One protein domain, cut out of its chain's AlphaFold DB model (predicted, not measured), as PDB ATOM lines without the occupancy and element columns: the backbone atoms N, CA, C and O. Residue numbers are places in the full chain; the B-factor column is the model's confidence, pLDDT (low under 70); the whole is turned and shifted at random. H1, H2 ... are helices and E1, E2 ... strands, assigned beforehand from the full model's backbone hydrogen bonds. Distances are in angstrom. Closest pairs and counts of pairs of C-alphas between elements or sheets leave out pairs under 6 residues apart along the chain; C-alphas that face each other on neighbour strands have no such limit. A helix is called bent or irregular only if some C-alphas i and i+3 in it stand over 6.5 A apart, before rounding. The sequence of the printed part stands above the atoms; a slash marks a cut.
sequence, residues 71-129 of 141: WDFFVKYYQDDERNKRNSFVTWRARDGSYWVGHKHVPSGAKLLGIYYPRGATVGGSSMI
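What this domain is: This is residues 71 to 129 of the 141 residues of the protein "Choline dehydrogenase" of Colletotrichum orbiculare (strain 104-T / ATCC 96160 / CBS 514.97 / LARS 414 / MAFF 240422) (UniProt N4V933). A strongly twisted sheet is built along the long, bent strand E4: E1 pairs with its later part, the hairpin of E2 and E3 joins its earlier part, and tiny helices H1 and H2 sit at opposite ends. The 59 printed residues include, in order, E1, H1, E2, E3, E4 and H2, class mixed; the antiparallel sheet runs E1, E4, E2, E3. It is only just loose, close to compact, with radius of gyration of the C-alphas 12.8 A and spans 37 by 26 by 15 A.

How they stand to each other: E4, residues 111 to 120, bends by 67 degrees at residue 115. N 73 of E1, residues 71 to 75, and O 117 are within hydrogen-bond range, 3.2 A; so are N 93 of E2, residues 90 to 93, and O 111, 2.8 A. E2 and E3, residues 99 to 101, form a hairpin, with N 92 and O 100 at 2.8 A. E1, H1 and E2 make a split strand-helix-strand unit, two strands of one sheet that are not neighbours, with a helix between them along the chain and E4 between them in the sheet; its crossover is right-handed. H1, residues 81 to 85, with its O i to N i+4 pair within range, and H2, residues 125 to 128, too short for one, only graze the sheet; the closest C-alphas of H2 and E4, Ser 126 and Gly 120, are 4.1 A apart.

Where its parts are: E4 spans 24.1 A from first to last C-alpha and E1 13.0 A, from C-alpha 71 at (117.550, 105.633, 120.567); H2 ends with C-alpha 128 at (129.818, 104.625, 122.889).

The domain as a whole: The printed part has no cut and no long link; no printed residue is under 70 in pLDDT.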
ATOM      1  N   TRP A  71     118.807 105.680 121.294       85.31
ATOM      2  CA  TRP A  71     117.550 105.633 120.567       85.31
ATOM      3  C   TRP A  71     117.299 104.199 120.118       85.31
ATOM      4  O   TRP A  71     118.073 103.635 119.340       85.31
ATOM      5  N   ASP A  72     116.211 103.627 120.619       85.44
ATOM      6  CA  ASP A  72     115.878 102.220 120.440       85.44
ATOM      7  C   ASP A  72     114.844 102.054 119.325       85.44
ATOM      8  O   ASP A  72     113.698 102.500 119.441       85.44
ATOM      9  N   PHE A  73     115.236 101.384 118.241       87.88
ATOM     10  CA  PHE A  73     114.350 101.069 117.124       87.88
ATOM     11  C   PHE A  73     114.032  99.574 117.097       87.88
ATOM     12  O   PHE A  73     114.888  98.730 117.361       87.88
ATOM     13  N   PHE A  74     112.793  99.246 116.728       89.88
ATOM     14  CA  PHE A  74     112.343  97.870 116.545       89.88
ATOM     15  C   PHE A  74     111.779  97.714 115.143       89.88
ATOM     16  O   PHE A  74     110.791  98.359 114.789       89.88
ATOM     17  N   VAL A  75     112.414  96.863 114.342       91.38
ATOM     18  CA  VAL A  75     112.068  96.688 112.930       91.38
ATOM     19  C   VAL A  75     111.469  95.307 112.715       91.38
ATOM     20  O   VAL A  75     112.055  94.291 113.087       91.38
ATOM     21  N   LYS A  76     110.298  95.256 112.082       91.94
ATOM     22  CA  LYS A  76     109.712  94.017 111.562       91.94
ATOM     23  C   LYS A  76     109.978  93.956 110.063       91.94
ATOM     24  O   LYS A  76     109.693  94.917 109.356       91.94
ATOM     25  N   TYR A  77     110.511  92.839 109.576       89.56
ATOM     26  CA  TYR A  77     110.802  92.678 108.146       89.56
ATOM     27  C   TYR A  77     109.552  92.359 107.331       89.56
ATOM     28  O   TYR A  77     109.463  92.698 106.156       89.56
ATOM     29  N   TYR A  78     108.592  91.685 107.959       91.06
ATOM     30  CA  TYR A  78     107.353  91.260 107.323       91.06
ATOM     31  C   TYR A  78     106.150  91.840 108.061       91.06
ATOM     32  O   TYR A  78     106.227  92.127 109.253       91.06
ATOM     33  N   GLN A  79     105.029  91.983 107.358       92.62
ATOM     34  CA  GLN A  79     103.753  92.338 107.986       92.62
ATOM     35  C   GLN A  79     103.199  91.187 108.840       92.62
ATOM     36  O   GLN A  79     102.525  91.431 109.834       92.62
ATOM     37  N   ASP A  80     103.508  89.942 108.465       93.69
ATOM     38  CA  ASP A  80     103.129  88.747 109.215       93.69
ATOM     39  C   ASP A  80     104.058  88.523 110.418       93.69
ATOM     40  O   ASP A  80     105.262  88.269 110.276       93.69
ATOM     41  N   ASP A  81     103.484  88.590 111.615       91.50
ATOM     42  CA  ASP A  81     104.202  88.386 112.868       91.50
ATOM     43  C   ASP A  81     104.707  86.944 113.022       91.50
ATOM     44  O   ASP A  81     105.802  86.757 113.554       91.50
ATOM     45  N   GLU A  82     104.004  85.931 112.507       91.44
ATOM     46  CA  GLU A  82     104.456  84.534 112.603       91.44
ATOM     47  C   GLU A  82     105.743  84.307 111.810       91.44
ATOM     48  O   GLU A  82     106.676  83.639 112.269       91.44
ATOM     49  N   ARG A  83     105.855  84.942 110.641       91.31
ATOM     50  CA  ARG A  83     107.089  84.923 109.858       91.31
ATOM     51  C   ARG A  83     108.243  85.627 110.571       91.31
ATOM     52  O   ARG A  83     109.361  85.117 110.516       91.31
ATOM     53  N   ASN A  84     107.996  86.754 111.243       89.56
ATOM     54  CA  ASN A  84     109.035  87.449 112.013       89.56
ATOM     55  C   ASN A  84     109.505  86.629 113.227       89.56
ATOM     56  O   ASN A  84     110.699  86.625 113.528       89.56
ATOM     57  N   LYS A  85     108.607  85.881 113.886       91.50
ATOM     58  CA  LYS A  85     108.943  85.012 115.033       91.50
ATOM     59  C   LYS A  85     109.918  83.891 114.690       91.50
ATOM     60  O   LYS A  85     110.588  83.393 115.584       91.50
ATOM     61  N   ARG A  86     110.035  83.502 113.417       90.69
ATOM     62  CA  ARG A  86     111.025  82.502 112.981       90.69
ATOM     63  C   ARG A  86     112.469  83.013 113.021       90.69
ATOM     64  O   ARG A  86     113.388  82.217 112.856       90.69
ATOM     65  N   ASN A  87     112.689  84.314 113.212       88.44
ATOM     66  CA  ASN A  87     114.029  84.885 113.281       88.44
ATOM     67  C   ASN A  87     114.724  84.549 114.618       88.44
ATOM     68  O   ASN A  87     114.131  84.626 115.691       88.44
ATOM     69  N   SER A  88     116.013  84.210 114.565       86.81
ATOM     70  CA  SER A  88     116.864  83.974 115.740       86.81
ATOM     71  C   SER A  88     117.080  85.200 116.627       86.81
ATOM     72  O   SER A  88     117.270  85.028 117.825       86.81
ATOM     73  N   PHE A  89     116.986  86.412 116.079       84.75
ATOM     74  CA  PHE A  89     117.273  87.681 116.766       84.75
ATOM     75  C   PHE A  89     116.017  88.513 117.066       84.75
ATOM     76  O   PHE A  89     116.083  89.718 117.308       84.75
ATOM     77  N   VAL A  90     114.841  87.884 117.035       90.00
ATOM     78  CA  VAL A  90     113.589  88.556 117.382       90.00
ATOM     79  C   VAL A  90     113.581  88.983 118.849       90.00
ATOM     80  O   VAL A  90     113.951  88.219 119.731       90.00
ATOM     81  N   THR A  91     113.165  90.214 119.111       89.38
ATOM     82  CA  THR A  91     113.143  90.826 120.437       89.38
ATOM     83  C   THR A  91     111.713  90.977 120.942       89.38
ATOM     84  O   THR A  91     110.799  91.403 120.221       89.38
ATOM     85  N   TRP A  92     111.534  90.643 122.213       90.62
ATOM     86  CA  TRP A  92     110.284  90.704 122.951       90.62
ATOM     87  C   TRP A  92     110.440  91.619 124.156       90.62
ATOM     88  O   TRP A  92     111.508  91.685 124.757       90.62
ATOM     89  N   ARG A  93     109.355  92.283 124.546       89.94
ATOM     90  CA  ARG A  93     109.284  93.043 125.793       89.94
ATOM     91  C   ARG A  93     108.546  92.239 126.845       89.94
ATOM     92  O   ARG A  93     107.360  91.949 126.665       89.94
ATOM     93  N   ALA A  94     109.240  91.884 127.917       88.44
ATOM     94  CA  ALA A  94     108.663  91.198 129.059       88.44
ATOM     95  C   ALA A  94     107.850  92.166 129.947       88.44
ATOM     96  O   ALA A  94     107.809  93.379 129.719       88.44
ATOM     97  N   ARG A  95     107.113  91.617 130.922       88.19
ATOM     98  CA  ARG A  95     106.177  92.382 131.775       88.19
ATOM     99  C   ARG A  95     106.888  93.298 132.771       88.19
ATOM    100  O   ARG A  95     106.328  94.313 133.164       88.19
ATOM    101  N   ASP A  96     108.103  92.930 133.148       84.44
ATOM    102  CA  ASP A  96     109.048  93.720 133.942       84.44
ATOM    103  C   ASP A  96     109.680  94.877 133.142       84.44
ATOM    104  O   ASP A  96     110.388  95.701 133.708       84.44
ATOM    105  N   GLY A  97     109.412  94.956 131.834       83.00
ATOM    106  CA  GLY A  97     109.972  95.964 130.937       83.00
ATOM    107  C   GLY A  97     111.310  95.573 130.314       83.00
ATOM    108  O   GLY A  97     111.782  96.310 129.449       83.00
ATOM    109  N   SER A  98     111.883  94.421 130.681       83.31
ATOM    110  CA  SER A  98     113.143  93.945 130.114       83.31
ATOM    111  C   SER A  98     112.970  93.431 128.681       83.31
ATOM    112  O   SER A  98     111.868  93.072 128.237       83.31
ATOM    113  N   TYR A  99     114.074  93.410 127.933       86.19
ATOM    114  CA  TYR A  99     114.115  92.830 126.596       86.19
ATOM    115  C   TYR A  99     114.588  91.382 126.627       86.19
ATOM    116  O   TYR A  99     115.616  91.051 127.214       86.19
ATOM    117  N   TRP A 100     113.845  90.528 125.931       86.62
ATOM    118  CA  TRP A 100     114.204  89.142 125.677       86.62
ATOM    119  C   TRP A 100     114.521  88.964 124.197       86.62
ATOM    120  O   TRP A 100     113.676  89.254 123.351       86.62
ATOM    121  N   VAL A 101     115.716  88.470 123.878       87.19
ATOM    122  CA  VAL A 101     116.151  88.229 122.497       87.19
ATOM    123  C   VAL A 101     116.111  86.731 122.208       87.19
ATOM    124  O   VAL A 101     116.696  85.931 122.933       87.19
ATOM    125  N   GLY A 102     115.422  86.351 121.136       86.94
ATOM    126  CA  GLY A 102     115.310  84.980 120.656       86.94
ATOM    127  C   GLY A 102     113.871  84.518 120.432       86.94
ATOM    128  O   GLY A 102     112.912  85.070 120.966       86.94
ATOM    129  N   HIS A 103     113.716  83.452 119.646       86.44
ATOM    130  CA  HIS A 103     112.426  82.790 119.399       86.44
ATOM    131  C   HIS A 103     112.174  81.574 120.306       86.44
ATOM    132  O   HIS A 103     111.135  80.926 120.198       86.44
ATOM    133  N   LYS A 104     113.121  81.232 121.189       86.88
ATOM    134  CA  LYS A 104     113.028  80.098 122.120       86.88
ATOM    135  C   LYS A 104     112.877  80.600 123.554       86.88
ATOM    136  O   LYS A 104     113.374  81.673 123.884       86.88
ATOM    137  N   HIS A 105     112.201  79.805 124.389       87.94
ATOM    138  CA  HIS A 105     111.994  80.067 125.823       87.94
ATOM    139  C   HIS A 105     111.468  81.479 126.135       87.94
ATOM    140  O   HIS A 105     111.858  82.091 127.123       87.94
ATOM    141  N   VAL A 106     110.585  82.005 125.277       86.88
ATOM    142  CA  VAL A 106     110.041  83.360 125.419       86.88
ATOM    143  C   VAL A 106     109.204  83.458 126.706       86.88
ATOM    144  O   VAL A 106     108.332  82.608 126.916       86.88
ATOM    145  N   PRO A 107     109.421  84.483 127.554       87.69
ATOM    146  CA  PRO A 107     108.624  84.702 128.756       87.69
ATOM    147  C   PRO A 107     107.124  84.813 128.455       87.69
ATOM    148  O   PRO A 107     106.708  85.421 127.462       87.69
ATOM    149  N   SER A 108     106.286  84.251 129.328       89.50
ATOM    150  CA  SER A 108     104.837  84.269 129.130       89.50
ATOM    151  C   SER A 108     104.281  85.698 129.193       89.50
ATOM    152  O   SER A 108     104.597  86.491 130.080       89.50
ATOM    153  N   GLY A 109     103.444  86.047 128.212       88.62
ATOM    154  CA  GLY A 109     102.877  87.393 128.093       88.62
ATOM    155  C   GLY A 109     103.851  88.461 127.583       88.62
ATOM    156  O   GLY A 109     103.531  89.646 127.676       88.62
ATOM    157  N   ALA A 110     105.015  88.078 127.048       90.88
ATOM    158  CA  ALA A 110     105.912  89.024 126.396       90.88
ATOM    159  C   ALA A 110     105.315  89.547 125.077       90.88
ATOM    160  O   ALA A 110     104.736  88.800 124.284       90.88
ATOM    161  N   LYS A 111     105.473  90.848 124.825       93.00
ATOM    162  CA  LYS A 111     105.005  91.499 123.596       93.00
ATOM    163  C   LYS A 111     106.091  91.434 122.527       93.00
ATOM    164  O   LYS A 111     107.199  91.910 122.756       93.00
ATOM    165  N   LEU A 112     105.754  90.920 121.347       92.25
ATOM    166  CA  LEU A 112     106.643  90.944 120.187       92.25
ATOM    167  C   LEU A 112     106.915  92.390 119.746       92.25
ATOM    168  O   LEU A 112     105.968  93.132 119.469       92.25
ATOM    169  N   LEU A 113     108.191  92.774 119.644       91.25
ATOM    170  CA  LEU A 113     108.593  94.088 119.136       91.25
ATOM    171  C   LEU A 113     109.141  94.010 117.704       91.25
ATOM    172  O   LEU A 113     108.688  94.761 116.844       91.25
ATOM    173  N   GLY A 114     110.056  93.077 117.429       91.31
ATOM    174  CA  GLY A 114     110.763  92.970 116.145       91.31
ATOM    175  C   GLY A 114     112.258  92.756 116.359       91.31
ATOM    176  O   GLY A 114     112.655  92.277 117.413       91.31
ATOM    177  N   ILE A 115     113.093  93.101 115.386       89.12
ATOM    178  CA  ILE A 115     114.553  93.101 115.532       89.12
ATOM    179  C   ILE A 115     114.988  94.408 116.180       89.12
ATOM    180  O   ILE A 115     114.560  95.483 115.756       89.12
ATOM    181  N   TYR A 116     115.807  94.298 117.218       86.31
ATOM    182  CA  TYR A 116     116.301  95.430 117.983       86.31
ATOM    183  C   TYR A 116     117.500  96.086 117.291       86.31
ATOM    184  O   TYR A 116     118.470  95.412 116.955       86.31
ATOM    185  N   TYR A 117     117.419  97.401 117.092       85.25
ATOM    186  CA  TYR A 117     118.455  98.223 116.472       85.25
ATOM    187  C   TYR A 117     118.730  99.456 117.348       85.25
ATOM    188  O   TYR A 117     118.082 100.490 117.164       85.25
ATOM    189  N   PRO A 118     119.665  99.375 118.311       83.56
ATOM    190  CA  PRO A 118     120.030 100.518 119.139       83.56
ATOM    191  C   PRO A 118     120.918 101.514 118.379       83.56
ATOM    192  O   PRO A 118     121.801 101.136 117.603       83.56
ATOM    193  N   ARG A 119     120.724 102.812 118.626       85.38
ATOM    194  CA  ARG A 119     121.587 103.900 118.128       85.38
ATOM    195  C   ARG A 119     122.092 104.740 119.290       85.38
ATOM    196  O   ARG A 119     121.328 105.044 120.196       85.38
ATOM    197  N   GLY A 120     123.366 105.132 119.259       86.56
ATOM    198  CA  GLY A 120     123.937 105.969 120.311       86.56
ATOM    199  C   GLY A 120     123.453 107.411 120.181       86.56
ATOM    200  O   GLY A 120     123.654 108.036 119.141       86.56
ATOM    201  N   ALA A 121     122.837 107.929 121.238       88.25
ATOM    202  CA  ALA A 121     122.303 109.284 121.359       88.25
ATOM    203  C   ALA A 121     123.159 110.125 122.322       88.25
ATOM    204  O   ALA A 121     122.659 110.789 123.225       88.25
ATOM    205  N   THR A 122     124.477 110.052 122.151       88.25
ATOM    206  CA  THR A 122     125.480 110.740 122.974       88.25
ATOM    207  C   THR A 122     126.605 111.277 122.086       88.25
ATOM    208  O   THR A 122     126.705 110.907 120.913       88.25
ATOM    209  N   VAL A 123     127.479 112.132 122.624       89.00
ATOM    210  CA  VAL A 123     128.755 112.472 121.970       89.00
ATOM    211  C   VAL A 123     129.548 111.178 121.762       89.00
ATOM    212  O   VAL A 123     129.619 110.352 122.668       89.00
ATOM    213  N   GLY A 124     130.076 110.965 120.556       87.56
ATOM    214  CA  GLY A 124     130.631 109.679 120.121       87.56
ATOM    215  C   GLY A 124     129.602 108.736 119.482       87.56
ATOM    216  O   GLY A 124     129.975 107.766 118.837       87.56
ATOM    217  N   GLY A 125     128.300 109.023 119.556       88.31
ATOM    218  CA  GLY A 125     127.264 108.255 118.860       88.31
ATOM    219  C   GLY A 125     127.338 106.757 119.162       88.31
ATOM    220  O   GLY A 125     127.474 106.344 120.314       88.31
ATOM    221  N   SER A 126     127.252 105.925 118.124       85.62
ATOM    222  CA  SER A 126     127.220 104.471 118.292       85.62
ATOM    223  C   SER A 126     128.531 103.855 118.785       85.62
ATOM    224  O   SER A 126     128.474 102.745 119.304       85.62
ATOM    225  N   SER A 127     129.690 104.523 118.693       83.81
ATOM    226  CA  SER A 127     130.925 103.959 119.269       83.81
ATOM    227  C   SER A 127     130.894 103.904 120.794       83.81
ATOM    228  O   SER A 127     131.650 103.144 121.381       83.81
ATOM    229  N   MET A 128     130.011 104.674 121.437       84.38
ATOM    230  CA  MET A 128     129.818 104.625 122.889       84.38
ATOM    231  C   MET A 128     129.014 103.410 123.357       84.38
ATOM    232  O   MET A 128     128.995 103.127 124.550       84.38
ATOM    233  N   ILE A 129     128.322 102.727 122.438       80.19
ATOM    234  CA  ILE A 129     127.400 101.629 122.756       80.19
ATOM    235  C   ILE A 129     127.629 100.371 121.903       80.19
ATOM    236  O   ILE A 129     126.831  99.433 121.957       80.19
TER     237      ILE A 129